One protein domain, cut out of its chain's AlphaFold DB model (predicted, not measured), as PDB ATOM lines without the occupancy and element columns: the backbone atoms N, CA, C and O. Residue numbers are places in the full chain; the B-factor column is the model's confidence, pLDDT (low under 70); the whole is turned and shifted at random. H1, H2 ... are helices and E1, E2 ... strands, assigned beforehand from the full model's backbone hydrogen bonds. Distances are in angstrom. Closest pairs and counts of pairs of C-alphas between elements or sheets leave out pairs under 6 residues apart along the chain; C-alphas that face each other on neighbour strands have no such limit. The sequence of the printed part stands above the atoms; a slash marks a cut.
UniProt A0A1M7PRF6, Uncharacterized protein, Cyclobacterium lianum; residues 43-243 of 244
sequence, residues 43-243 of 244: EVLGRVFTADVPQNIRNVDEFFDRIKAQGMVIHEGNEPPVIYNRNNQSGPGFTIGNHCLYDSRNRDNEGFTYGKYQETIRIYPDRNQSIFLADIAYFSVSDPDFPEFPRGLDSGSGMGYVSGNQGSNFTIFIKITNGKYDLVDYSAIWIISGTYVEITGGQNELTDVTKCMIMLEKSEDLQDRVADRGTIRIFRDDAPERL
ATOM      1  N   GLU A  43     -19.969  17.554  51.890       88.44
ATOM      2  CA  GLU A  43     -19.265  18.824  51.762       88.44
ATOM      3  C   GLU A  43     -20.039  20.005  52.361       88.44
ATOM      4  O   GLU A  43     -19.416  20.998  52.743       88.44
ATOM      5  N   VAL A  44     -21.367  19.897  52.508       87.56
ATOM      6  CA  VAL A  44     -22.197  20.898  53.197       87.56
ATOM      7  C   VAL A  44     -21.688  21.113  54.625       87.56
ATOM      8  O   VAL A  44     -21.524  22.258  55.042       87.56
ATOM      9  N   LEU A  45     -21.324  20.049  55.347       88.44
ATOM     10  CA  LEU A  45     -20.704  20.167  56.673       88.44
ATOM     11  C   LEU A  45     -19.291  20.760  56.595       88.44
ATOM     12  O   LEU A  45     -18.936  21.657  57.349       88.44
ATOM     13  N   GLY A  46     -18.473  20.300  55.647       84.88
ATOM     14  CA  GLY A  46     -17.075  20.733  55.546       84.88
ATOM     15  C   GLY A  46     -16.872  22.174  55.062       84.88
ATOM     16  O   GLY A  46     -15.783  22.726  55.232       84.88
ATOM     17  N   ARG A  47     -17.876  22.780  54.413       88.25
ATOM     18  CA  ARG A  47     -17.737  24.069  53.711       88.25
ATOM     19  C   ARG A  47     -18.811  25.098  54.044       88.25
ATOM     20  O   ARG A  47     -18.503  26.287  54.014       88.25
ATOM     21  N   VAL A  48     -20.040  24.669  54.332       91.69
ATOM     22  CA  VAL A  48     -21.166  25.577  54.615       91.69
ATOM     23  C   VAL A  48     -21.381  25.688  56.120       91.69
ATOM     24  O   VAL A  48     -21.285  26.781  56.674       91.69
ATOM     25  N   PHE A  49     -21.592  24.557  56.796       91.06
ATOM     26  CA  PHE A  49     -21.756  24.482  58.248       91.06
ATOM     27  C   PHE A  49     -20.418  24.194  58.922       91.06
ATOM     28  O   PHE A  49     -20.191  23.115  59.453       91.06
ATOM     29  N   THR A  50     -19.517  25.169  58.879       86.50
ATOM     30  CA  THR A  50     -18.195  25.093  59.514       86.50
ATOM     31  C   THR A  50     -18.261  25.411  61.018       86.50
ATOM     32  O   THR A  50     -19.277  25.878  61.520       86.50
ATOM     33  N   ALA A  51     -17.190  25.162  61.777       78.50
ATOM     34  CA  ALA A  51     -17.191  25.261  63.248       78.50
ATOM     35  C   ALA A  51     -17.550  26.651  63.837       78.50
ATOM     36  O   ALA A  51     -17.891  26.760  65.021       78.50
ATOM     37  N   ASP A  52     -17.488  27.709  63.026       83.94
ATOM     38  CA  ASP A  52     -17.882  29.087  63.350       83.94
ATOM     39  C   ASP A  52     -19.404  29.308  63.397       83.94
ATOM     40  O   ASP A  52     -19.852  30.344  63.909       83.94
ATOM     41  N   VAL A  53     -20.213  28.340  62.937       89.12
ATOM     42  CA  VAL A  53     -21.672  28.429  63.076       89.12
ATOM     43  C   VAL A  53     -22.091  28.476  64.554       89.12
ATOM     44  O   VAL A  53     -21.481  27.814  65.406       89.12
ATOM     45  N   PRO A  54     -23.141  29.251  64.888       86.81
ATOM     46  CA  PRO A  54     -23.702  29.310  66.235       86.81
ATOM     47  C   PRO A  54     -23.990  27.924  66.831       86.81
ATOM     48  O   PRO A  54     -24.439  27.016  66.133       86.81
ATOM     49  N   GLN A  55     -23.761  27.766  68.139       85.31
ATOM     50  CA  GLN A  55     -23.868  26.469  68.827       85.31
ATOM     51  C   GLN A  55     -25.226  25.787  68.628       85.31
ATOM     52  O   GLN A  55     -25.281  24.596  68.343       85.31
ATOM     53  N   ASN A  56     -26.314  26.558  68.665       82.38
ATOM     54  CA  ASN A  56     -27.682  26.072  68.470       82.38
ATOM     55  C   ASN A  56     -27.981  25.554  67.044       82.38
ATOM     56  O   ASN A  56     -29.119  25.163  66.770       82.38
ATOM     57  N   ILE A  57     -27.006  25.601  66.131       88.75
ATOM     58  CA  ILE A  57     -27.091  25.157  64.728       88.75
ATOM     59  C   ILE A  57     -26.132  23.983  64.452       88.75
ATOM     60  O   ILE A  57     -26.228  23.344  63.410       88.75
ATOM     61  N   ARG A  58     -25.229  23.646  65.384       86.50
ATOM     62  CA  ARG A  58     -24.217  22.593  65.181       86.50
ATOM     63  C   ARG A  58     -24.822  21.201  65.007       86.50
ATOM     64  O   ARG A  58     -24.298  20.407  64.236       86.50
ATOM     65  N   ASN A  59     -25.943  20.911  65.660       89.69
ATOM     66  CA  ASN A  59     -26.746  19.764  65.264       89.69
ATOM     67  C   ASN A  59     -27.570  20.134  64.023       89.69
ATOM     68  O   ASN A  59     -28.670  20.681  64.143       89.69
ATOM     69  N   VAL A  60     -27.016  19.883  62.834       90.75
ATOM     70  CA  VAL A  60     -27.625  20.321  61.572       90.75
ATOM     71  C   VAL A  60     -28.940  19.579  61.322       90.75
ATOM     72  O   VAL A  60     -29.884  20.186  60.830       90.75
ATOM     73  N   ASP A  61     -29.060  18.320  61.756       91.00
ATOM     74  CA  ASP A  61     -30.301  17.543  61.651       91.00
ATOM     75  C   ASP A  61     -31.450  18.193  62.441       91.00
ATOM     76  O   ASP A  61     -32.555  18.369  61.931       91.00
ATOM     77  N   GLU A  62     -31.215  18.544  63.707       91.31
ATOM     78  CA  GLU A  62     -32.225  19.220  64.534       91.31
ATOM     79  C   GLU A  62     -32.508  20.638  64.059       91.31
ATOM     80  O   GLU A  62     -33.640  21.123  64.131       91.31
ATOM     81  N   PHE A  63     -31.476  21.322  63.575       94.19
ATOM     82  CA  PHE A  63     -31.635  22.625  62.964       94.19
ATOM     83  C   PHE A  63     -32.537  22.550  61.725       94.19
ATOM     84  O   PHE A  63     -33.454  23.364  61.608       94.19
ATOM     85  N   PHE A  64     -32.334  21.566  60.847       95.75
ATOM     86  CA  PHE A  64     -33.160  21.343  59.661       95.75
ATOM     87  C   PHE A  64     -34.605  21.004  60.023       95.75
ATOM     88  O   PHE A  64     -35.524  21.605  59.464       95.75
ATOM     89  N   ASP A  65     -34.831  20.147  61.018       95.75
ATOM     90  CA  ASP A  65     -36.183  19.890  61.527       95.75
ATOM     91  C   ASP A  65     -36.844  21.171  62.048       95.75
ATOM     92  O   ASP A  65     -38.012  21.445  61.755       95.75
ATOM     93  N   ARG A  66     -36.086  21.995  62.779       95.44
ATOM     94  CA  ARG A  66     -36.578  23.255  63.336       95.44
ATOM     95  C   ARG A  66     -36.974  24.246  62.247       95.44
ATOM     96  O   ARG A  66     -38.042  24.835  62.362       95.44
ATOM     97  N   ILE A  67     -36.163  24.439  61.205       97.06
ATOM     98  CA  ILE A  67     -36.515  25.373  60.121       97.06
ATOM     99  C   ILE A  67     -37.642  24.829  59.238       97.06
ATOM    100  O   ILE A  67     -38.492  25.607  58.810       97.06
ATOM    101  N   LYS A  68     -37.735  23.506  59.036       96.94
ATOM    102  CA  LYS A  68     -38.874  22.887  58.332       96.94
ATOM    103  C   LYS A  68     -40.186  23.102  59.076       96.94
ATOM    104  O   LYS A  68     -41.194  23.430  58.457       96.94
ATOM    105  N   ALA A  69     -40.173  23.008  60.408       96.81
ATOM    106  CA  ALA A  69     -41.341  23.315  61.234       96.81
ATOM    107  C   ALA A  69     -41.801  24.785  61.127       96.81
ATOM    108  O   ALA A  69     -42.949  25.079  61.450       96.81
ATOM    109  N   GLN A  70     -40.930  25.687  60.664       96.75
ATOM    110  CA  GLN A  70     -41.222  27.106  60.429       96.75
ATOM    111  C   GLN A  70     -41.494  27.430  58.945       96.75
ATOM    112  O   GLN A  70     -41.551  28.597  58.568       96.75
ATOM    113  N   GLY A  71     -41.665  26.416  58.091       95.25
ATOM    114  CA  GLY A  71     -42.061  26.594  56.690       95.25
ATOM    115  C   GLY A  71     -40.927  26.541  55.667       95.25
ATOM    116  O   GLY A  71     -41.200  26.703  54.480       95.25
ATOM    117  N   MET A  72     -39.681  26.278  56.078       97.12
ATOM    118  CA  MET A  72     -38.597  26.020  55.124       97.12
ATOM    119  C   MET A  72     -38.799  24.674  54.417       97.12
ATOM    120  O   MET A  72     -39.101  23.666  55.056       97.12
ATOM    121  N   VAL A  73     -38.564  24.627  53.107       96.00
ATOM    122  CA  VAL A  73     -38.531  23.371  52.346       96.00
ATOM    123  C   VAL A  73     -37.084  22.913  52.190       96.00
ATOM    124  O   VAL A  73     -36.200  23.730  51.965       96.00
ATOM    125  N   ILE A  74     -36.818  21.611  52.303       95.31
ATOM    126  CA  ILE A  74     -35.506  21.019  52.003       95.31
ATOM    127  C   ILE A  74     -35.746  19.810  51.103       95.31
ATOM    128  O   ILE A  74     -36.399  18.852  51.517       95.31
ATOM    129  N   HIS A  75     -35.245  19.880  49.876       95.56
ATOM    130  CA  HIS A  75     -35.261  18.801  48.902       95.56
ATOM    131  C   HIS A  75     -33.966  18.007  49.019       95.56
ATOM    132  O   HIS A  75     -32.874  18.519  48.782       95.56
ATOM    133  N   GLU A  76     -34.101  16.747  49.396       92.19
ATOM    134  CA  GLU A  76     -32.995  15.819  49.623       92.19
ATOM    135  C   GLU A  76     -32.780  14.941  48.383       92.19
ATOM    136  O   GLU A  76     -33.712  14.750  47.595       92.19
ATOM    137  N   GLY A  77     -31.568  14.412  48.212       89.69
ATOM    138  CA  GLY A  77     -31.183  13.576  47.072       89.69
ATOM    139  C   GLY A  77     -30.044  14.160  46.236       89.69
ATOM    140  O   GLY A  77     -29.545  15.261  46.487       89.69
ATOM    141  N   ASN A  78     -29.644  13.414  45.208       88.00
ATOM    142  CA  ASN A  78     -28.478  13.686  44.365       88.00
ATOM    143  C   ASN A  78     -28.817  13.948  42.883       88.00
ATOM    144  O   ASN A  78     -27.913  13.974  42.048       88.00
ATOM    145  N   GLU A  79     -30.093  14.173  42.555       90.62
ATOM    146  CA  GLU A  79     -30.578  14.418  41.188       90.62
ATOM    147  C   GLU A  79     -31.337  15.760  41.062       90.62
ATOM    148  O   GLU A  79     -32.514  15.777  40.675       90.62
ATOM    149  N   PRO A  80     -30.710  16.907  41.401       93.81
ATOM    150  CA  PRO A  80     -31.301  18.220  41.159       93.81
ATOM    151  C   PRO A  80     -31.331  18.572  39.653       93.81
ATOM    152  O   PRO A  80     -30.581  17.997  38.855       93.81
ATOM    153  N   PRO A  81     -32.158  19.552  39.238       93.50
ATOM    154  CA  PRO A  81     -32.129  20.109  37.890       93.50
ATOM    155  C   PRO A  81     -30.781  20.753  37.571       93.50
ATOM    156  O   PRO A  81     -30.125  21.359  38.420       93.50
ATOM    157  N   VAL A  82     -30.421  20.731  36.291       91.38
ATOM    158  CA  VAL A  82     -29.311  21.530  35.780       91.38
ATOM    159  C   VAL A  82     -29.833  22.897  35.335       91.38
ATOM    160  O   VAL A  82     -30.719  22.992  34.486       91.38
ATOM    161  N   ILE A  83     -29.257  23.966  35.885       91.00
ATOM    162  CA  ILE A  83     -29.678  25.346  35.639       91.00
ATOM    163  C   ILE A  83     -28.496  26.130  35.055       91.00
ATOM    164  O   ILE A  83     -27.596  26.547  35.777       91.00
ATOM    165  N   TYR A  84     -28.486  26.354  33.741       83.44
ATOM    166  CA  TYR A  84     -27.564  27.279  33.067       83.44
ATOM    167  C   TYR A  84     -28.207  27.857  31.802       83.44
ATOM    168  O   TYR A  84     -29.165  27.306  31.254       83.44
ATOM    169  N   ASN A  85     -27.680  28.978  31.315       67.06
ATOM    170  CA  ASN A  85     -28.077  29.545  30.035       67.06
ATOM    171  C   ASN A  85     -27.394  28.766  28.894       67.06
ATOM    172  O   ASN A  85     -26.176  28.670  28.833       67.06
ATOM    173  N   ARG A  86     -28.158  28.204  27.947       59.56
ATOM    174  CA  ARG A  86     -27.586  27.398  26.843       59.56
ATOM    175  C   ARG A  86     -26.539  28.152  26.006       59.56
ATOM    176  O   ARG A  86     -25.695  27.507  25.393       59.56
ATOM    177  N   ASN A  87     -26.577  29.488  26.011       58.59
ATOM    178  CA  ASN A  87     -25.715  30.335  25.183       58.59
ATOM    179  C   ASN A  87     -24.524  30.948  25.932       58.59
ATOM    180  O   ASN A  87     -23.576  31.382  25.289       58.59
ATOM    181  N   ASN A  88     -24.549  30.970  27.265       56.59
ATOM    182  CA  ASN A  88     -23.487  31.510  28.110       56.59
ATOM    183  C   ASN A  88     -23.375  30.608  29.332       56.59
ATOM    184  O   ASN A  88     -24.386  30.291  29.937       56.59
ATOM    185  N   GLN A  89     -22.171  30.258  29.776       64.19
ATOM    186  CA  GLN A  89     -21.972  29.466  31.000       64.19
ATOM    187  C   GLN A  89     -22.486  30.158  32.292       64.19
ATOM    188  O   GLN A  89     -22.167  29.722  33.389       64.19
ATOM    189  N   SER A  90     -23.269  31.231  32.196       71.25
ATOM    190  CA  SER A  90     -23.933  31.932  33.293       71.25
ATOM    191  C   SER A  90     -25.293  31.296  33.611       71.25
ATOM    192  O   SER A  90     -25.959  30.753  32.728       71.25
ATOM    193  N   GLY A  91     -25.729  31.372  34.868       78.88
ATOM    194  CA  GLY A  91     -27.105  31.034  35.242       78.88
ATOM    195  C   GLY A  91     -28.129  32.016  34.642       78.88
ATOM    196  O   GLY A  91     -27.753  33.137  34.290       78.88
ATOM    197  N   PRO A  92     -29.405  31.627  34.477       87.12
ATOM    198  CA  PRO A  92     -30.496  32.580  34.286       87.12
ATOM    199  C   PRO A  92     -30.596  33.556  35.468       87.12
ATOM    200  O   PRO A  92     -30.295  33.202  36.611       87.12
ATOM    201  N   GLY A  93     -31.025  34.780  35.164       90.12
ATOM    202  CA  GLY A  93     -31.372  35.787  36.159       90.12
ATOM    203  C   GLY A  93     -32.878  35.817  36.424       90.12
ATOM    204  O   GLY A  93     -33.671  35.586  35.509       90.12
ATOM    205  N   PHE A  94     -33.263  36.139  37.653       92.38
ATOM    206  CA  PHE A  94     -34.644  36.256  38.115       92.38
ATOM    207  C   PHE A  94     -34.816  37.542  38.918       92.38
ATOM    208  O   PHE A  94     -33.887  37.954  39.605       92.38
ATOM    209  N   THR A  95     -35.988  38.164  38.850       92.94
ATOM    210  CA  THR A  95     -36.411  39.202  39.795       92.94
ATOM    211  C   THR A  95     -37.390  38.589  40.782       92.94
ATOM    212  O   THR A  95     -38.351  37.947  40.363       92.94
ATOM    213  N   ILE A  96     -37.128  38.748  42.077       92.06
ATOM    214  CA  ILE A  96     -37.845  38.040  43.139       92.06
ATOM    215  C   ILE A  96     -38.094  38.982  44.320       92.06
ATOM    216  O   ILE A  96     -37.170  39.646  44.795       92.06
ATOM    217  N   GLY A  97     -39.346  39.066  44.775       90.06
ATOM    218  CA  GLY A  97     -39.713  39.681  46.052       90.06
ATOM    219  C   GLY A  97     -39.683  38.637  47.165       90.06
ATOM    220  O   GLY A  97     -40.062  37.493  46.928       90.06
ATOM    221  N   ASN A  98     -39.236  39.014  48.363       89.31
ATOM    222  CA  ASN A  98     -39.082  38.076  49.480       89.31
ATOM    223  C   ASN A  98     -39.949  38.509  50.669       89.31
ATOM    224  O   ASN A  98     -39.782  39.621  51.182       89.31
ATOM    225  N   HIS A  99     -40.811  37.613  51.155       92.12
ATOM    226  CA  HIS A  99     -41.645  37.825  52.343       92.12
ATOM    227  C   HIS A  99     -41.148  36.979  53.499       92.12
ATOM    228  O   HIS A  99     -40.975  35.769  53.366       92.12
ATOM    229  N   CYS A 100     -40.937  37.593  54.655       94.69
ATOM    230  CA  CYS A 100     -40.493  36.875  55.840       94.69
ATOM    231  C   CYS A 100     -41.630  36.027  56.423       94.69
ATOM    232  O   CYS A 100     -42.704  36.532  56.735       94.69
ATOM    233  N   LEU A 101     -41.394  34.729  56.578       95.75
ATOM    234  CA  LEU A 101     -42.298  33.790  57.244       95.75
ATOM    235  C   LEU A 101     -41.973  33.616  58.724       95.75
ATOM    236  O   LEU A 101     -42.851  33.275  59.509       95.75
ATOM    237  N   TYR A 102     -40.702  33.778  59.084       96.69
ATOM    238  CA  TYR A 102     -40.207  33.513  60.424       96.69
ATOM    239  C   TYR A 102     -38.918  34.290  60.666       96.69
ATOM    240  O   TYR A 102     -38.017  34.278  59.826       96.69
ATOM    241  N   ASP A 103     -38.801  34.885  61.847       96.69
ATOM    242  CA  ASP A 103     -37.576  35.494  62.354       96.69
ATOM    243  C   ASP A 103     -37.366  35.044  63.805       96.69
ATOM    244  O   ASP A 103     -38.209  35.250  64.682       96.69
ATOM    245  N   SER A 104     -36.224  34.405  64.074       95.44
ATOM    246  CA  SER A 104     -35.934  33.832  65.391       95.44
ATOM    247  C   SER A 104     -35.722  34.858  66.503       95.44
ATOM    248  O   SER A 104     -35.669  34.469  67.673       95.44
ATOM    249  N   ARG A 105     -35.566  36.143  66.168       94.19
ATOM    250  CA  ARG A 105     -35.287  37.224  67.122       94.19
ATOM    251  C   ARG A 105     -36.335  38.322  67.131       94.19
ATOM    252  O   ARG A 105     -36.537  38.918  68.185       94.19
ATOM    253  N   ASN A 106     -36.999  38.578  66.009       92.12
ATOM    254  CA  ASN A 106     -38.011  39.620  65.916       92.12
ATOM    255  C   ASN A 106     -39.251  39.157  65.144       92.12
ATOM    256  O   ASN A 106     -39.311  39.274  63.923       92.12
ATOM    257  N   ARG A 107     -40.274  38.706  65.874       91.31
ATOM    258  CA  ARG A 107     -41.546  38.252  65.289       91.31
ATOM    259  C   ARG A 107     -42.305  39.336  64.528       91.31
ATOM    260  O   ARG A 107     -43.100  38.995  63.664       91.31
ATOM    261  N   ASP A 108     -42.050  40.615  64.798       91.00
ATOM    262  CA  ASP A 108     -42.714  41.708  64.076       91.00
ATOM    263  C   ASP A 108     -42.263  41.788  62.605       91.00
ATOM    264  O   ASP A 108     -42.914  42.441  61.793       91.00
ATOM    265  N   ASN A 109     -41.175  41.096  62.244       90.69
ATOM    266  CA  ASN A 109     -40.745  40.949  60.857       90.69
ATOM    267  C   ASN A 109     -41.565  39.903  60.083       90.69
ATOM    268  O   ASN A 109     -41.416  39.819  58.868       90.69
ATOM    269  N   GLU A 110     -42.389  39.073  60.728       92.12
ATOM    270  CA  GLU A 110     -43.226  38.093  60.023       92.12
ATOM    271  C   GLU A 110     -44.272  38.812  59.149       92.12
ATOM    272  O   GLU A 110     -45.007  39.685  59.603       92.12
ATOM    273  N   GLY A 111     -44.322  38.459  57.865       88.06
ATOM    274  CA  GLY A 111     -45.118  39.131  56.836       88.06
ATOM    275  C   GLY A 111     -44.460  40.375  56.229       88.06
ATOM    276  O   GLY A 111     -45.023  40.950  55.300       88.06
ATOM    277  N   PHE A 112     -43.284  40.791  56.710       89.00
ATOM    278  CA  PHE A 112     -42.557  41.933  56.158       89.00
ATOM    279  C   PHE A 112     -41.859  41.576  54.836       89.00
ATOM    280  O   PHE A 112     -41.262  40.501  54.700       89.00
ATOM    281  N   THR A 113     -41.894  42.505  53.877       86.62
ATOM    282  CA  THR A 113     -41.232  42.383  52.572       86.62
ATOM    283  C   THR A 113     -39.917  43.158  52.569       86.62
ATOM    284  O   THR A 113     -39.898  44.358  52.821       86.62
ATOM    285  N   TYR A 114     -38.809  42.499  52.231       82.38
ATOM    286  CA  TYR A 114     -37.465  43.109  52.233       82.38
ATOM    287  C   TYR A 114     -37.059  43.694  50.868       82.38
ATOM    288  O   TYR A 114     -35.894  43.623  50.470       82.38
ATOM    289  N   GLY A 115     -38.029  44.248  50.136       83.62
ATOM    290  CA  GLY A 115     -37.860  44.716  48.761       83.62
ATOM    291  C   GLY A 115     -37.717  43.580  47.740       83.62
ATOM    292  O   GLY A 115     -38.042  42.419  48.009       83.62
ATOM    293  N   LYS A 116     -37.231  43.933  46.544       90.88
ATOM    294  CA  LYS A 116     -37.005  43.006  45.425       90.88
ATOM    295  C   LYS A 116     -35.522  42.826  45.137       90.88
ATOM    296  O   LYS A 116     -34.720  43.746  45.297       90.88
ATOM    297  N   TYR A 117     -35.176  41.652  44.634       93.25
ATOM    298  CA  TYR A 117     -33.814  41.262  44.293       93.25
ATOM    299  C   TYR A 117     -33.744  40.797  42.853       93.25
ATOM    300  O   TYR A 117     -34.670  40.168  42.351       93.25
ATOM    301  N   GLN A 118     -32.624  41.085  42.201       94.19
ATOM    302  CA  GLN A 118     -32.200  40.349  41.022       94.19
ATOM    303  C   GLN A 118     -31.217  39.269  41.445       94.19
ATOM    304  O   GLN A 118     -30.195  39.564  42.062       94.19
ATOM    305  N   GLU A 119     -31.526  38.026  41.100       93.81
ATOM    306  CA  GLU A 119     -30.785  36.838  41.502       93.81
ATOM    307  C   GLU A 119     -30.357  36.045  40.275       93.81
ATOM    308  O   GLU A 119     -31.168  35.713  39.417       93.81
ATOM    309  N   THR A 120     -29.072  35.727  40.180       93.94
ATOM    310  CA  THR A 120     -28.550  34.766  39.207       93.94
ATOM    311  C   THR A 120     -28.356  33.434  39.900       93.94
ATOM    312  O   THR A 120     -27.620  33.369  40.882       93.94
ATOM    313  N   ILE A 121     -28.970  32.380  39.360       93.69
ATOM    314  CA  ILE A 121     -28.853  31.022  39.896       93.69
ATOM    315  C   ILE A 121     -28.289  30.103  38.822       93.69
ATOM    316  O   ILE A 121     -28.894  29.936  37.764       93.69
ATOM    317  N   ARG A 122     -27.136  29.485  39.087       93.88
ATOM    318  CA  ARG A 122     -26.575  28.409  38.259       93.88
ATOM    319  C   ARG A 122     -26.501  27.130  39.078       93.88
ATOM    320  O   ARG A 122     -26.009  27.189  40.192       93.88
ATOM    321  N   ILE A 123     -26.910  25.994  38.515       94.38
ATOM    322  CA  ILE A 123     -26.727  24.652  39.093       94.38
ATOM    323  C   ILE A 123     -26.086  23.763  38.031       94.38
ATOM    324  O   ILE A 123     -26.570  23.703  36.899       94.38
ATOM    325  N   TYR A 124     -24.993  23.090  38.375       92.38
ATOM    326  CA  TYR A 124     -24.215  22.289  37.434       92.38
ATOM    327  C   TYR A 124     -23.519  21.115  38.135       92.38
ATOM    328  O   TYR A 124     -23.182  21.217  39.315       92.38
ATOM    329  N   PRO A 125     -23.291  19.995  37.428       90.38
ATOM    330  CA  PRO A 125     -22.532  18.886  37.988       90.38
ATOM    331  C   PRO A 125     -21.074  19.305  38.202       90.38
ATOM    332  O   PRO A 125     -20.464  19.938  37.332       90.38
ATOM    333  N   ASP A 126     -20.496  18.923  39.338       86.94
ATOM    334  CA  ASP A 126     -19.049  18.997  39.520       86.94
ATOM    335  C   ASP A 126     -18.346  18.029  38.552       86.94
ATOM    336  O   ASP A 126     -18.942  17.087  38.020       86.94
ATOM    337  N   ARG A 127     -17.045  18.226  38.328       77.69
ATOM    338  CA  ARG A 127     -16.227  17.418  37.404       77.69
ATOM    339  C   ARG A 127     -16.304  15.912  37.677       77.69
ATOM    340  O   ARG A 127     -16.100  15.131  36.751       77.69
ATOM    341  N   ASN A 128     -16.624  15.518  38.909       66.50
ATOM    342  CA  ASN A 128     -16.759  14.125  39.337       66.50
ATOM    343  C   ASN A 128     -18.188  13.546  39.205       66.50
ATOM    344  O   ASN A 128     -18.403  12.409  39.610       66.50
ATOM    345  N   GLN A 129     -19.146  14.283  38.623       66.56
ATOM    346  CA  GLN A 129     -20.536  13.890  38.295       66.56
ATOM    347  C   GLN A 129     -21.440  13.410  39.449       66.56
ATOM    348  O   GLN A 129     -22.645  13.302  39.247       66.56
ATOM    349  N   SER A 130     -20.914  13.148  40.647       77.69
ATOM    350  CA  SER A 130     -21.683  12.656  41.801       77.69
ATOM    351  C   SER A 130     -22.227  13.755  42.718       77.69
ATOM    352  O   SER A 130     -22.977  13.456  43.642       77.69
ATOM    353  N   ILE A 131     -21.805  15.005  42.514       86.69
ATOM    354  CA  ILE A 131     -22.175  16.168  43.330       86.69
ATOM    355  C   ILE A 131     -22.570  17.300  42.389       86.69
ATOM    356  O   ILE A 131     -21.962  17.479  41.330       86.69
ATOM    357  N   PHE A 132     -23.556  18.089  42.802       92.69
ATOM    358  CA  PHE A 132     -23.944  19.316  42.126       92.69
ATOM    359  C   PHE A 132     -23.476  20.536  42.911       92.69
ATOM    360  O   PHE A 132     -23.557  20.590  44.140       92.69
ATOM    361  N   LEU A 133     -22.992  21.521  42.166       93.69
ATOM    362  CA  LEU A 133     -22.588  22.822  42.669       93.69
ATOM    363  C   LEU A 133     -23.571  23.878  42.184       93.69
ATOM    364  O   LEU A 133     -24.199  23.725  41.131       93.69
ATOM    365  N   ALA A 134     -23.664  24.961  42.944       94.81
ATOM    366  CA  ALA A 134     -24.395  26.142  42.531       94.81
ATOM    367  C   ALA A 134     -23.544  27.398  42.625       94.81
ATOM    368  O   ALA A 134     -22.769  27.539  43.564       94.81
ATOM    369  N   ASP A 135     -23.764  28.323  41.697       94.44
ATOM    370  CA  ASP A 135     -23.316  29.707  41.813       94.44
ATOM    371  C   ASP A 135     -24.550  30.586  42.030       94.44
ATOM    372  O   ASP A 135     -25.506  30.518  41.249       94.44
ATOM    373  N   ILE A 136     -24.522  31.411  43.074       95.12
ATOM    374  CA  ILE A 136     -25.564  32.396  43.367       95.12
ATOM    375  C   ILE A 136     -24.933  33.779  43.398       95.12
ATOM    376  O   ILE A 136     -23.884  33.979  44.013       95.12
ATOM    377  N   ALA A 137     -25.601  34.746  42.788       95.44
ATOM    378  CA  ALA A 137     -25.345  36.158  43.023       95.44
ATOM    379  C   ALA A 137     -26.676  36.890  43.137       95.44
ATOM    380  O   ALA A 137     -27.562  36.655  42.319       95.44
ATOM    381  N   TYR A 138     -26.809  37.785  44.109       94.94
ATOM    382  CA  TYR A 138     -27.985  38.633  44.253       94.94
ATOM    383  C   TYR A 138     -27.593  40.083  44.478       94.94
ATOM    384  O   TYR A 138     -26.520  40.400  45.001       94.94
ATOM    385  N   PHE A 139     -28.500  40.968  44.095       94.81
ATOM    386  CA  PHE A 139     -28.471  42.367  44.471       94.81
ATOM    387  C   PHE A 139     -29.894  42.909  44.529       94.81
ATOM    388  O   PHE A 139     -30.726  42.623  43.669       94.81
ATOM    389  N   SER A 140     -30.161  43.712  45.545       94.56
ATOM    390  CA  SER A 140     -31.401  44.471  45.678       94.56
ATOM    391  C   SER A 140     -31.620  45.377  44.464       94.56
ATOM    392  O   SER A 140     -30.689  45.981  43.912       94.56
ATOM    393  N   VAL A 141     -32.872  45.490  44.044       93.19
ATOM    394  CA  VAL A 141     -33.315  46.381  42.974       93.19
ATOM    395  C   VAL A 141     -34.387  47.324  43.486       93.19
ATOM    396  O   VAL A 141     -35.081  47.037  44.451       93.19
ATOM    397  N   SER A 142     -34.500  48.473  42.824       89.50
ATOM    398  CA  SER A 142     -35.489  49.476  43.196       89.50
ATOM    399  C   SER A 142     -36.896  48.914  43.025       89.50
ATOM    400  O   SER A 142     -37.247  48.473  41.930       89.50
ATOM    401  N   ASP A 143     -37.702  49.031  44.073       87.25
ATOM    402  CA  ASP A 143     -39.133  48.760  44.045       87.25
ATOM    403  C   ASP A 143     -39.894  50.034  44.452       87.25
ATOM    404  O   ASP A 143     -39.660  50.543  45.548       87.25
ATOM    405  N   PRO A 144     -40.764  50.599  43.592       86.38
ATOM    406  CA  PRO A 144     -41.575  51.759  43.950       86.38
ATOM    407  C   PRO A 144     -42.475  51.540  45.171       86.38
ATOM    408  O   PRO A 144     -42.770  52.512  45.864       86.38
ATOM    409  N   ASP A 145     -42.889  50.296  45.429       86.38
ATOM    410  CA  ASP A 145     -43.745  49.957  46.571       86.38
ATOM    411  C   ASP A 145     -42.952  49.879  47.889       86.38
ATOM    412  O   ASP A 145     -43.536  50.014  48.961       86.38
ATOM    413  N   PHE A 146     -41.621  49.733  47.806       86.25
ATOM    414  CA  PHE A 146     -40.704  49.648  48.948       86.25
ATOM    415  C   PHE A 146     -39.442  50.509  48.729       86.25
ATOM    416  O   PHE A 146     -38.329  49.987  48.581       86.25
ATOM    417  N   PRO A 147     -39.583  51.847  48.661       87.94
ATOM    418  CA  PRO A 147     -38.494  52.765  48.317       87.94
ATOM    419  C   PRO A 147     -37.338  52.783  49.330       87.94
ATOM    420  O   PRO A 147     -36.244  53.247  49.007       87.94
ATOM    421  N   GLU A 148     -37.558  52.287  50.547       86.94
ATOM    422  CA  GLU A 148     -36.543  52.098  51.583       86.94
ATOM    423  C   GLU A 148     -35.492  51.032  51.228       86.94
ATOM    424  O   GLU A 148     -34.420  51.025  51.836       86.94
ATOM    425  N   PHE A 149     -35.750  50.196  50.212       88.62
ATOM    426  CA  PHE A 149     -34.807  49.217  49.664       88.62
ATOM    427  C   PHE A 149     -34.318  49.634  48.264       88.62
ATOM    428  O   PHE A 149     -34.722  49.048  47.255       88.62
ATOM    429  N   PRO A 150     -33.461  50.670  48.143       90.75
ATOM    430  CA  PRO A 150     -32.962  51.106  46.847       90.75
ATOM    431  C   PRO A 150     -32.066  50.054  46.190       90.75
ATOM    432  O   PRO A 150     -31.499  49.166  46.827       90.75
ATOM    433  N   ARG A 151     -31.876  50.207  44.876       93.44
ATOM    434  CA  ARG A 151     -30.987  49.340  44.101       93.44
ATOM    435  C   ARG A 151     -29.569  49.325  44.680       93.44
ATOM    436  O   ARG A 151     -28.949  50.377  44.820       93.44
ATOM    437  N   GLY A 152     -29.028  48.125  44.870       91.44
ATOM    438  CA  GLY A 152     -27.661  47.906  45.338       91.44
ATOM    439  C   GLY A 152     -27.463  48.166  46.829       91.44
ATOM    440  O   GLY A 152     -26.314  48.224  47.261       91.44
ATOM    441  N   LEU A 153     -28.548  48.328  47.595       94.56
ATOM    442  CA  LEU A 153     -28.495  48.384  49.049       94.56
ATOM    443  C   LEU A 153     -27.924  47.084  49.608       94.56
ATOM    444  O   LEU A 153     -26.899  47.116  50.267       94.56
ATOM    445  N   ASP A 154     -28.558  45.954  49.311       95.62
ATOM    446  CA  ASP A 154     -28.084  44.622  49.677       95.62
ATOM    447  C   ASP A 154     -27.533  43.863  48.464       95.62
ATOM    448  O   ASP A 154     -28.053  44.008  47.350       95.62
ATOM    449  N   SER A 155     -26.485  43.067  48.665       96.56
ATOM    450  CA  SER A 155     -25.878  42.209  47.646       96.56
ATOM    451  C   SER A 155     -24.989  41.127  48.251       96.56
ATOM    452  O   SER A 155     -24.462  41.269  49.352       96.56
ATOM    453  N   GLY A 156     -24.753  40.069  47.484       97.25
ATOM    454  CA  GLY A 156     -23.801  39.032  47.849       97.25
ATOM    455  C   GLY A 156     -23.693  37.963  46.774       97.25
ATOM    456  O   GLY A 156     -24.485  37.903  45.832       97.25
ATOM    457  N   SER A 157     -22.684  37.108  46.900       97.06
ATOM    458  CA  SER A 157     -22.495  35.999  45.971       97.06
ATOM    459  C   SER A 157     -21.746  34.846  46.614       97.06
ATOM    460  O   SER A 157     -20.958  35.035  47.535       97.06
ATOM    461  N   GLY A 158     -21.886  33.653  46.063       95.06
ATOM    462  CA  GLY A 158     -21.053  32.540  46.477       95.06
ATOM    463  C   GLY A 158     -21.157  31.352  45.547       95.06
ATOM    464  O   GLY A 158     -21.931  31.350  44.588       95.06
ATOM    465  N   MET A 159     -20.417  30.316  45.924       94.50
ATOM    466  CA  MET A 159     -20.566  28.973  45.389       94.50
ATOM    467  C   MET A 159     -21.010  28.044  46.520       94.50
ATOM    468  O   MET A 159     -20.506  28.136  47.642       94.50
ATOM    469  N   GLY A 160     -21.962  27.168  46.229       94.50
ATOM    470  CA  GLY A 160     -22.569  26.254  47.185       94.50
ATOM    471  C   GLY A 160     -22.720  24.839  46.642       94.50
ATOM    472  O   GLY A 160     -22.309  24.531  45.522       94.50
ATOM    473  N   TYR A 161     -23.337  23.993  47.455       94.94
ATOM    474  CA  TYR A 161     -23.644  22.599  47.148       94.94
ATOM    475  C   TYR A 161     -25.144  22.426  46.982       94.94
ATOM    476  O   TYR A 161     -25.919  23.121  47.636       94.94
ATOM    477  N   VAL A 162     -25.547  21.499  46.121       95.12
ATOM    478  CA  VAL A 162     -26.957  21.293  45.789       95.12
ATOM    479  C   VAL A 162     -27.373  19.874  46.132       95.12
ATOM    480  O   VAL A 162     -26.710  18.919  45.733       95.12
ATOM    481  N   SER A 163     -28.490  19.750  46.839       94.38
ATOM    482  CA  SER A 163     -29.273  18.520  46.935       94.38
ATOM    483  C   SER A 163     -30.570  18.679  46.151       94.38
ATOM    484  O   SER A 163     -31.012  19.793  45.867       94.38
ATOM    485  N   GLY A 164     -31.196  17.576  45.777       91.81
ATOM    486  CA  GLY A 164     -32.470  17.629  45.080       91.81
ATOM    487  C   GLY A 164     -32.909  16.279  44.559       91.81
ATOM    488  O   GLY A 164     -32.120  15.339  44.442       91.81
ATOM    489  N   ASN A 165     -34.189  16.200  44.229       85.25
ATOM    490  CA  ASN A 165     -34.795  14.996  43.700       85.25
ATOM    491  C   ASN A 165     -35.643  15.296  42.466       85.25
ATOM    492  O   ASN A 165     -36.107  16.417  42.243       85.25
ATOM    493  N   GLN A 166     -35.880  14.240  41.688       74.31
ATOM    494  CA  GLN A 166     -36.860  14.223  40.600       74.31
ATOM    495  C   GLN A 166     -36.530  15.162  39.427       74.31
ATOM    496  O   GLN A 166     -37.405  15.453  38.617       74.31
ATOM    497  N   GLY A 167     -35.283  15.632  39.307       81.25
ATOM    498  CA  GLY A 167     -34.819  16.431  38.171       81.25
ATOM    499  C   GLY A 167     -35.424  17.833  38.060       81.25
ATOM    500  O   GLY A 167     -35.108  18.530  37.099       81.25
ATOM    501  N   SER A 168     -36.263  18.254  39.012       91.94
ATOM    502  CA  SER A 168     -36.898  19.577  39.039       91.94
ATOM    503  C   SER A 168     -36.731  20.309  40.363       91.94
ATOM    504  O   SER A 168     -36.682  21.534  40.374       91.94
ATOM    505  N   ASN A 169     -36.639  19.595  41.485       96.19
ATOM    506  CA  ASN A 169     -36.545  20.220  42.799       96.19
ATOM    507  C   ASN A 169     -35.092  20.329  43.241       96.19
ATOM    508  O   ASN A 169     -34.290  19.426  42.994       96.19
ATOM    509  N   PHE A 170     -34.764  21.404  43.945       96.81
ATOM    510  CA  PHE A 170     -33.422  21.617  44.464       96.81
ATOM    511  C   PHE A 170     -33.433  22.310  45.822       96.81
ATOM    512  O   PHE A 170     -34.334  23.083  46.135       96.81
ATOM    513  N   THR A 171     -32.364  22.093  46.578       97.81
ATOM    514  CA  THR A 171     -31.945  22.905  47.713       97.81
ATOM    515  C   THR A 171     -30.465  23.223  47.570       97.81
ATOM    516  O   THR A 171     -29.626  22.331  47.476       97.81
ATOM    517  N   ILE A 172     -30.143  24.510  47.547       97.69
ATOM    518  CA  ILE A 172     -28.785  25.039  47.495       97.69
ATOM    519  C   ILE A 172     -28.371  25.418  48.912       97.69
ATOM    520  O   ILE A 172     -29.040  26.217  49.561       97.69
ATOM    521  N   PHE A 173     -27.235  24.897  49.357       97.44
ATOM    522  CA  PHE A 173     -26.567  25.278  50.595       97.44
ATOM    523  C   PHE A 173     -25.348  26.116  50.250       97.44
ATOM    524  O   PHE A 173     -24.416  25.635  49.600       97.44
ATOM    525  N   ILE A 174     -25.339  27.367  50.690       97.06
ATOM    526  CA  ILE A 174     -24.293  28.311  50.325       97.06
ATOM    527  C   ILE A 174     -23.883  29.162  51.517       97.06
ATOM    528  O   ILE A 174     -24.716  29.639  52.281       97.06
ATOM    529  N   LYS A 175     -22.575  29.368  51.665       95.88
ATOM    530  CA  LYS A 175     -22.015  30.326  52.615       95.88
ATOM    531  C   LYS A 175     -21.558  31.554  51.842       95.88
ATOM    532  O   LYS A 175     -20.706  31.460  50.962       95.88
ATOM    533  N   ILE A 176     -22.134  32.697  52.174       96.56
ATOM    534  CA  ILE A 176     -21.831  33.989  51.568       96.56
ATOM    535  C   ILE A 176     -20.948  34.743  52.541       96.56
ATOM    536  O   ILE A 176     -21.334  34.967  53.683       96.56
ATOM    537  N   THR A 177     -19.744  35.095  52.102       96.06
ATOM    538  CA  THR A 177     -18.725  35.755  52.937       96.06
ATOM    539  C   THR A 177     -18.406  37.171  52.471       96.06
ATOM    540  O   THR A 177     -17.519  37.813  53.020       96.06
ATOM    541  N   ASN A 178     -19.082  37.632  51.422       97.12
ATOM    542  CA  ASN A 178     -18.950  38.956  50.826       97.12
ATOM    543  C   ASN A 178     -20.312  39.666  50.751       97.12
ATOM    544  O   ASN A 178     -20.543  40.449  49.831       97.12
ATOM    545  N   GLY A 179     -21.227  39.323  51.665       97.62
ATOM    546  CA  GLY A 179     -22.518  39.984  51.765       97.62
ATOM    547  C   GLY A 179     -22.314  41.438  52.167       97.62
ATOM    548  O   GLY A 179     -21.400  41.752  52.931       97.62
ATOM    549  N   LYS A 180     -23.139  42.330  51.634       97.19
ATOM    550  CA  LYS A 180     -23.047  43.755  51.915       97.19
ATOM    551  C   LYS A 180     -24.421  44.391  51.898       97.19
ATOM    552  O   LYS A 180     -25.076  44.356  50.864       97.19
ATOM    553  N   TYR A 181     -24.774  45.042  53.003       95.69
ATOM    554  CA  TYR A 181     -25.948  45.896  53.144       95.69
ATOM    555  C   TYR A 181     -25.499  47.340  53.412       95.69
ATOM    556  O   TYR A 181     -25.070  47.686  54.514       95.69
ATOM    557  N   ASP A 182     -25.579  48.199  52.400       94.38
ATOM    558  CA  ASP A 182     -25.092  49.580  52.387       94.38
ATOM    559  C   ASP A 182     -23.599  49.698  52.741       94.38
ATOM    560  O   ASP A 182     -22.745  49.554  51.871       94.38
ATOM    561  N   LEU A 183     -23.266  49.943  54.007       94.88
ATOM    562  CA  LEU A 183     -21.890  50.032  54.514       94.88
ATOM    563  C   LEU A 183     -21.546  48.890  55.482       94.88
ATOM    564  O   LEU A 183     -20.434  48.848  56.003       94.88
ATOM    565  N   VAL A 184     -22.496  47.990  55.737       97.75
ATOM    566  CA  VAL A 184     -22.345  46.861  56.653       97.75
ATOM    567  C   VAL A 184     -22.005  45.621  55.836       97.75
ATOM    568  O   VAL A 184     -22.843  45.101  55.098       97.75
ATOM    569  N   ASP A 185     -20.772  45.151  55.970       98.12
ATOM    570  CA  ASP A 185     -20.344  43.877  55.407       98.12
ATOM    571  C   ASP A 185     -20.829  42.749  56.319       98.12
ATOM    572  O   ASP A 185     -20.837  42.885  57.544       98.12
ATOM    573  N   TYR A 186     -21.225  41.620  55.745       97.81
ATOM    574  CA  TYR A 186     -21.703  40.483  56.513       97.81
ATOM    575  C   TYR A 186     -21.354  39.145  55.870       97.81
ATOM    576  O   TYR A 186     -21.049  39.026  54.679       97.81
ATOM    577  N   SER A 187     -21.437  38.105  56.694       97.38
ATOM    578  CA  SER A 187     -21.441  36.727  56.242       97.38
ATOM    579  C   SER A 187     -22.675  35.994  56.749       97.38
ATOM    580  O   SER A 187     -23.141  36.197  57.872       97.38
ATOM    581  N   ALA A 188     -23.223  35.135  55.899       97.31
ATOM    582  CA  ALA A 188     -24.429  34.380  56.184       97.31
ATOM    583  C   ALA A 188     -24.392  33.020  55.490       97.31
ATOM    584  O   ALA A 188     -23.772  32.856  54.438       97.31
ATOM    585  N   ILE A 189     -25.096  32.047  56.057       97.44
ATOM    586  CA  ILE A 189     -25.488  30.846  55.320       97.44
ATOM    587  C   ILE A 189     -26.857  31.116  54.722       97.44
ATOM    588  O   ILE A 189     -27.766  31.556  55.425       97.44
ATOM    589  N   TRP A 190     -27.000  30.810  53.441       97.75
ATOM    590  CA  TRP A 190     -28.283  30.732  52.774       97.75
ATOM    591  C   TRP A 190     -28.583  29.279  52.414       97.75
ATOM    592  O   TRP A 190     -27.723  28.542  51.925       97.75
ATOM    593  N   ILE A 191     -29.819  28.874  52.669       98.12
ATOM    594  CA  ILE A 191     -30.402  27.632  52.177       98.12
ATOM    595  C   ILE A 191     -31.534  28.055  51.252       98.12
ATOM    596  O   ILE A 191     -32.472  28.694  51.716       98.12
ATOM    597  N   ILE A 192     -31.426  27.771  49.960       97.94
ATOM    598  CA  ILE A 192     -32.374  28.231  48.938       97.94
ATOM    599  C   ILE A 192     -32.996  27.001  48.298       97.94
ATOM    600  O   ILE A 192     -32.293  26.232  47.649       97.94
ATOM    601  N   SER A 193     -34.296  26.819  48.469       97.69
ATOM    602  CA  SER A 193     -35.036  25.686  47.921       97.69
ATOM    603  C   SER A 193     -36.060  26.155  46.915       97.69
ATOM    604  O   SER A 193     -36.672  27.196  47.121       97.69
ATOM    605  N   GLY A 194     -36.279  25.378  45.861       96.75
ATOM    606  CA  GLY A 194     -37.317  25.669  44.884       96.75
ATOM    607  C   GLY A 194     -37.452  24.587  43.825       96.75
ATOM    608  O   GLY A 194     -36.788  23.545  43.863       96.75
ATOM    609  N   THR A 195     -38.305  24.877  42.851       95.75
ATOM    610  CA  THR A 195     -38.593  24.005  41.717       95.75
ATOM    611  C   THR A 195     -38.236  24.726  40.422       95.75
ATOM    612  O   THR A 195     -38.629  25.866  40.202       95.75
ATOM    613  N   TYR A 196     -37.467  24.073  39.554       94.00
ATOM    614  CA  TYR A 196     -37.113  24.572  38.230       94.00
ATOM    615  C   TYR A 196     -37.611  23.601  37.169       94.00
ATOM    616  O   TYR A 196     -37.124  22.473  37.059       94.00
ATOM    617  N   VAL A 197     -38.610  24.030  36.403       90.31
ATOM    618  CA  VAL A 197     -39.341  23.174  35.463       90.31
ATOM    619  C   VAL A 197     -39.482  23.832  34.103       90.31
ATOM    620  O   VAL A 197     -39.585  25.053  33.987       90.31
ATOM    621  N   GLU A 198     -39.504  23.001  33.065       85.81
ATOM    622  CA  GLU A 198     -39.865  23.426  31.718       85.81
ATOM    623  C   GLU A 198     -41.383  23.634  31.636       85.81
ATOM    624  O   GLU A 198     -42.171  22.729  31.912       85.81
ATOM    625  N   ILE A 199     -41.791  24.841  31.253       83.88
ATOM    626  CA  ILE A 199     -43.177  25.236  31.021       83.88
ATOM    627  C   ILE A 199     -43.514  25.217  29.525       83.88
ATOM    628  O   ILE A 199     -42.652  25.125  28.642       83.88
ATOM    629  N   THR A 200     -44.809  25.322  29.224       77.31
ATOM    630  CA  THR A 200     -45.327  25.356  27.851       77.31
ATOM    631  C   THR A 200     -44.599  26.411  27.012       77.31
ATOM    632  O   THR A 200     -44.566  27.584  27.367       77.31
ATOM    633  N   GLY A 201     -44.043  25.998  25.869       75.50
ATOM    634  CA  GLY A 201     -43.256  26.876  24.994       75.50
ATOM    635  C   GLY A 201     -41.738  26.722  25.132       75.50
ATOM    636  O   GLY A 201     -41.004  27.496  24.521       75.50
ATOM    637  N   GLY A 202     -41.261  25.727  25.891       73.69
ATOM    638  CA  GLY A 202     -39.835  25.395  26.004       73.69
ATOM    639  C   GLY A 202     -39.028  26.403  26.822       73.69
ATOM    640  O   GLY A 202     -37.803  26.486  26.699       73.69
ATOM    641  N   GLN A 203     -39.720  27.218  27.617       79.12
ATOM    642  CA  GLN A 203     -39.112  28.101  28.600       79.12
ATOM    643  C   GLN A 203     -39.036  27.367  29.935       79.12
ATOM    644  O   GLN A 203     -39.884  26.537  30.224       79.12
ATOM    645  N   ASN A 204     -38.031  27.678  30.745       86.25
ATOM    646  CA  ASN A 204     -37.968  27.180  32.116       86.25
ATOM    647  C   ASN A 204     -38.348  28.299  33.078       86.25
ATOM    648  O   ASN A 204     -37.917  29.443  32.871       86.25
ATOM    649  N   GLU A 205     -39.087  27.936  34.117       89.81
ATOM    650  CA  GLU A 205     -39.541  28.805  35.197       89.81
ATOM    651  C   GLU A 205     -38.973  28.312  36.532       89.81
ATOM    652  O   GLU A 205     -38.771  27.112  36.730       89.81
ATOM    653  N   LEU A 206     -38.686  29.258  37.424       93.75
ATOM    654  CA  LEU A 206     -38.337  28.997  38.813       93.75
ATOM    655  C   LEU A 206     -39.579  29.283  39.659       93.75
ATOM    656  O   LEU A 206     -40.113  30.380  39.567       93.75
ATOM    657  N   THR A 207     -40.023  28.328  40.470       94.25
ATOM    658  CA  THR A 207     -41.238  28.437  41.293       94.25
ATOM    659  C   THR A 207     -41.007  27.921  42.712       94.25
ATOM    660  O   THR A 207     -39.987  27.291  43.005       94.25
ATOM    661  N   ASP A 208     -41.975  28.195  43.595       94.19
ATOM    662  CA  ASP A 208     -42.052  27.661  44.963       94.19
ATOM    663  C   ASP A 208     -40.778  27.881  45.791       94.19
ATOM    664  O   ASP A 208     -40.329  27.009  46.537       94.19
ATOM    665  N   VAL A 209     -40.189  29.071  45.648       96.38
ATOM    666  CA  VAL A 209     -38.908  29.375  46.276       96.38
ATOM    667  C   VAL A 209     -39.099  29.711  47.756       96.38
ATOM    668  O   VAL A 209     -39.915  30.552  48.142       96.38
ATOM    669  N   THR A 210     -38.329  29.026  48.596       97.44
ATOM    670  CA  THR A 210     -38.185  29.322  50.024       97.44
ATOM    671  C   THR A 210     -36.715  29.470  50.362       97.44
ATOM    672  O   THR A 210     -35.860  28.749  49.839       97.44
ATOM    673  N   LYS A 211     -36.404  30.420  51.238       97.38
ATOM    674  CA  LYS A 211     -35.029  30.751  51.606       97.38
ATOM    675  C   LYS A 211     -34.890  30.774  53.112       97.38
ATOM    676  O   LYS A 211     -35.719  31.354  53.796       97.38
ATOM    677  N   CYS A 212     -33.817  30.209  53.640       97.81
ATOM    678  CA  CYS A 212     -33.426  30.376  55.031       97.81
ATOM    679  C   CYS A 212     -32.083  31.096  55.080       97.81
ATOM    680  O   CYS A 212     -31.102  30.609  54.525       97.81
ATOM    681  N   MET A 213     -32.032  32.222  55.785       97.00
ATOM    682  CA  MET A 213     -30.810  32.947  56.100       97.00
ATOM    683  C   MET A 213     -30.412  32.679  57.546       97.00
ATOM    684  O   MET A 213     -31.237  32.755  58.456       97.00
ATOM    685  N   ILE A 214     -29.136  32.382  57.750       97.25
ATOM    686  CA  ILE A 214     -28.505  32.276  59.060       97.25
ATOM    687  C   ILE A 214     -27.396  33.311  59.095       97.25
ATOM    688  O   ILE A 214     -26.380  33.157  58.412       97.25
ATOM    689  N   MET A 215     -27.563  34.348  59.907       96.81
ATOM    690  CA  MET A 215     -26.530  35.362  60.048       96.81
ATOM    691  C   MET A 215     -25.339  34.791  60.817       96.81
ATOM    692  O   MET A 215     -25.497  34.300  61.939       96.81
ATOM    693  N   LEU A 216     -24.143  34.877  60.242       95.69
ATOM    694  CA  LEU A 216     -22.920  34.418  60.893       95.69
ATOM    695  C   LEU A 216     -22.193  35.576  61.555       95.69
ATOM    696  O   LEU A 216     -21.907  35.501  62.746       95.69
ATOM    697  N   GLU A 217     -21.919  36.644  60.812       95.44
ATOM    698  CA  GLU A 217     -21.159  37.803  61.283       95.44
ATOM    699  C   GLU A 217     -21.586  39.056  60.512       95.44
ATOM    700  O   GLU A 217     -21.954  38.958  59.344       95.44
ATOM    701  N   LYS A 218     -21.495  40.228  61.147       96.50
ATOM    702  CA  LYS A 218     -21.642  41.540  60.502       96.50
ATOM    703  C   LYS A 218     -20.562  42.498  61.007       96.50
ATOM    704  O   LYS A 218     -20.093  42.344  62.137       96.50
ATOM    705  N   SER A 219     -20.163  43.461  60.180       97.38
ATOM    706  CA  SER A 219     -19.342  44.595  60.607       97.38
ATOM    707  C   SER A 219     -20.153  45.552  61.497       97.38
ATOM    708  O   SER A 219     -21.304  45.281  61.843       97.38
ATOM    709  N   GLU A 220     -19.538  46.652  61.936       96.62
ATOM    710  CA  GLU A 220     -20.204  47.638  62.790       96.62
ATOM    711  C   GLU A 220     -21.464  48.208  62.119       96.62
ATOM    712  O   GLU A 220     -21.424  48.723  61.003       96.62
ATOM    713  N   ASP A 221     -22.585  48.139  62.835       95.44
ATOM    714  CA  ASP A 221     -23.900  48.538  62.347       95.44
ATOM    715  C   ASP A 221     -24.595  49.421  63.384       95.44
ATOM    716  O   ASP A 221     -25.418  48.978  64.182       95.44
ATOM    717  N   LEU A 222     -24.229  50.703  63.382       92.25
ATOM    718  CA  LEU A 222     -24.717  51.704  64.339       92.25
ATOM    719  C   LEU A 222     -26.232  51.943  64.272       92.25
ATOM    720  O   LEU A 222     -26.796  52.554  65.177       92.25
ATOM    721  N   GLN A 223     -26.867  51.526  63.178       91.19
ATOM    722  CA  GLN A 223     -28.289  51.735  62.914       91.19
ATOM    723  C   GLN A 223     -29.110  50.448  63.065       91.19
ATOM    724  O   GLN A 223     -30.315  50.492  62.842       91.19
ATOM    725  N   ASP A 224     -28.465  49.336  63.426       90.19
ATOM    726  CA  ASP A 224     -29.079  48.017  63.593       90.19
ATOM    727  C   ASP A 224     -29.951  47.578  62.399       90.19
ATOM    728  O   ASP A 224     -31.090  47.133  62.533       90.19
ATOM    729  N   ARG A 225     -29.422  47.760  61.185       88.62
ATOM    730  CA  ARG A 225     -30.125  47.472  59.923       88.62
ATOM    731  C   ARG A 225     -29.982  46.022  59.483       88.62
ATOM    732  O   ARG A 225     -30.862  45.486  58.811       88.62
ATOM    733  N   VAL A 226     -28.866  45.393  59.828       93.06
ATOM    734  CA  VAL A 226     -28.548  44.012  59.464       93.06
ATOM    735  C   VAL A 226     -28.797  43.121  60.669       93.06
ATOM    736  O   VAL A 226     -28.455  43.472  61.793       93.06
ATOM    737  N   ALA A 227     -29.378  41.943  60.439       93.62
ATOM    738  CA  ALA A 227     -29.651  40.987  61.506       93.62
ATOM    739  C   ALA A 227     -28.388  40.666  62.324       93.62
ATOM    740  O   ALA A 227     -27.283  40.617  61.790       93.62
ATOM    741  N   ASP A 228     -28.548  40.394  63.616       94.56
ATOM    742  CA  ASP A 228     -27.430  39.994  64.467       94.56
ATOM    743  C   ASP A 228     -26.982  38.553  64.210       94.56
ATOM    744  O   ASP A 228     -27.778  37.692  63.820       94.56
ATOM    745  N   ARG A 229     -25.722  38.251  64.545       94.12
ATOM    746  CA  ARG A 229     -25.163  36.889  64.531       94.12
ATOM    747  C   ARG A 229     -26.088  35.887  65.221       94.12
ATOM    748  O   ARG A 229     -26.431  36.052  66.390       94.12
ATOM    749  N   GLY A 230     -26.413  34.803  64.524       92.62
ATOM    750  CA  GLY A 230     -27.285  33.721  64.977       92.62
ATOM    751  C   GLY A 230     -28.776  33.966  64.767       92.62
ATOM    752  O   GLY A 230     -29.580  33.119  65.157       92.62
ATOM    753  N   THR A 231     -29.162  35.092  64.163       95.50
ATOM    754  CA  THR A 231     -30.528  35.270  63.658       95.50
ATOM    755  C   THR A 231     -30.779  34.274  62.532       95.50
ATOM    756  O   THR A 231     -29.933  34.096  61.654       95.50
ATOM    757  N   ILE A 232     -31.937  33.623  62.579       97.06
ATOM    758  CA  ILE A 232     -32.430  32.724  61.541       97.06
ATOM    759  C   ILE A 232     -33.689  33.373  60.983       97.06
ATOM    760  O   ILE A 232     -34.625  33.615  61.748       97.06
ATOM    761  N   ARG A 233     -33.710  33.641  59.679       97.06
ATOM    762  CA  ARG A 233     -34.896  34.129  58.972       97.06
ATOM    763  C   ARG A 233     -35.287  33.165  57.877       97.06
ATOM    764  O   ARG A 233     -34.414  32.675  57.167       97.06
ATOM    765  N   ILE A 234     -36.579  32.917  57.735       97.75
ATOM    766  CA  ILE A 234     -37.125  32.129  56.633       97.75
ATOM    767  C   ILE A 234     -37.997  33.047  55.802       97.75
ATOM    768  O   ILE A 234     -38.810  33.792  56.343       97.75
ATOM    769  N   PHE A 235     -37.825  32.972  54.495       96.50
ATOM    770  CA  PHE A 235     -38.559  33.736  53.514       96.50
ATOM    771  C   PHE A 235     -39.310  32.795  52.585       96.50
ATOM    772  O   PHE A 235     -38.843  31.692  52.274       96.50
ATOM    773  N   ARG A 236     -40.465  33.264  52.133       95.19
ATOM    774  CA  ARG A 236     -41.142  32.749  50.957       95.19
ATOM    775  C   ARG A 236     -41.136  33.829  49.905       95.19
ATOM    776  O   ARG A 236     -41.506  34.973  50.170       95.19
ATOM    777  N   ASP A 237     -40.747  33.420  48.723       89.94
ATOM    778  CA  ASP A 237     -40.592  34.333  47.622       89.94
ATOM    779  C   ASP A 237     -41.910  34.456  46.856       89.94
ATOM    780  O   ASP A 237     -42.691  33.500  46.749       89.94
ATOM    781  N   ASP A 238     -42.142  35.642  46.306       89.31
ATOM    782  CA  ASP A 238     -43.114  35.832  45.235       89.31
ATOM    783  C   ASP A 238     -42.711  35.016  44.004       89.31
ATOM    784  O   ASP A 238     -41.566  34.583  43.879       89.31
ATOM    785  N   ALA A 239     -43.649  34.833  43.071       88.44
ATOM    786  CA  ALA A 239     -43.376  34.159  41.805       88.44
ATOM    787  C   ALA A 239     -42.177  34.821  41.083       88.44
ATOM    788  O   ALA A 239     -42.282  35.986  40.685       88.44
ATOM    789  N   PRO A 240     -41.043  34.111  40.916       90.88
ATOM    790  CA  PRO A 240     -39.856  34.654  40.267       90.88
ATOM    791  C   PRO A 240     -40.101  35.051  38.809       90.88
ATOM    792  O   PRO A 240     -40.508  34.239  37.980       90.88
ATOM    793  N   GLU A 241     -39.750  36.284  38.453       90.88
ATOM    794  CA  GLU A 241     -39.835  36.766  37.076       90.88
ATOM    795  C   GLU A 241     -38.491  36.600  36.369       90.88
ATOM    796  O   GLU A 241     -37.483  37.195  36.752       90.88
ATOM    797  N   ARG A 242     -38.451  35.796  35.306       87.06
ATOM    798  CA  ARG A 242     -37.216  35.570  34.549       87.06
ATOM    799  C   ARG A 242     -36.752  36.844  33.836       87.06
ATOM    800  O   ARG A 242     -37.517  37.478  33.112       87.06
ATOM    801  N   LEU A 243     -35.468  37.169  33.979       84.94
ATOM    802  CA  LEU A 243     -34.829  38.258  33.247       84.94
ATOM    803  C   LEU A 243     -34.575  37.866  31.776       84.94
ATOM    804  O   LEU A 243     -34.266  36.697  31.508       84.94
TER     805      LEU A 243
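This is residues 43 to 243 of the 244 residues of an uncharacterized protein of Cyclobacterium lianum (UniProt A0A1M7PRF6). This is a closed barrel of eight antiparallel strands, E1 to E8, which follow each other round the ring in chain order, with E8 back beside E1. Two short helices, H1 and H2, come first and sit on the outside of the barrel, and the long link of residues 70 to 92 then runs past one end of it to E1. The strands form a meander, each the antiparallel neighbour of the one before. The printed part has 201 residues with two named helices followed by eight named strands, and its class is mostly strand. It is compact, with a radius of gyration of the C-alphas of 16.2 A and spans of 47 by 41 by 28 A.

H1 is residues 43 to 48, beginning at C-alpha 43 (-19.265, 18.824, 51.762). H2 is residues 60 to 69, 14.0 A long. E1 is residues 93 to 103, 26.9 A, beginning at C-alpha 93 (-31.372, 35.787, 36.159). E2 is residues 113 to 125, 33.4 A; E3 residues 132 to 141, 28.7 A; E4 residues 154 to 163, 26.3 A; E5 residues 169 to 181, 29.6 A. The longest strands are E6, residues 184 to 199, 39.5 A, and E7, residues 203 to 218, 38.8 A. E8 is residues 232 to 237, 16.2 A, ending at C-alpha 237 (-40.592, 34.333, 47.622).

H1 is on the barrel, outside it, at a height over the sheet of 8.8 A. It lies only just over E4 and E5, with 3 C-alphas on each, and runs along the strands, at 9 degrees to E4 on the local plane. The closest C-alphas of H1 and E5 are those of Val 48 and Lys 175, 5.2 A apart. H2 is on the barrel too; its closest C-alpha to E8 is that of Ile 67, 7.6 A from Ile 234. H1 and H2 are apart, only just, at 8.5 A. In both helices every O i to N i+4 pair is within hydrogen-bond range. E1 and E2 are a hairpin, with N 96 and O 117 at 2.9 A. E5 bends by 84 degrees at residue 177; it forms a hairpin with E6, with N 174 and O 190 at 2.9 A. E8 and E1 close the ring, antiparallel at 133 degrees, with N 236 and O 99 at 2.8 A.

The C-alphas farthest apart, of Gly 201 and Leu 222, are 50.1 A apart. The printed part has no cut. The links H1 to H2, H2 to E1, E3 to E4 and E7 to E8 are long. Mean pLDDT of the printed part is 90.9; residues 85 to 89 and 128 to 129 are under 70.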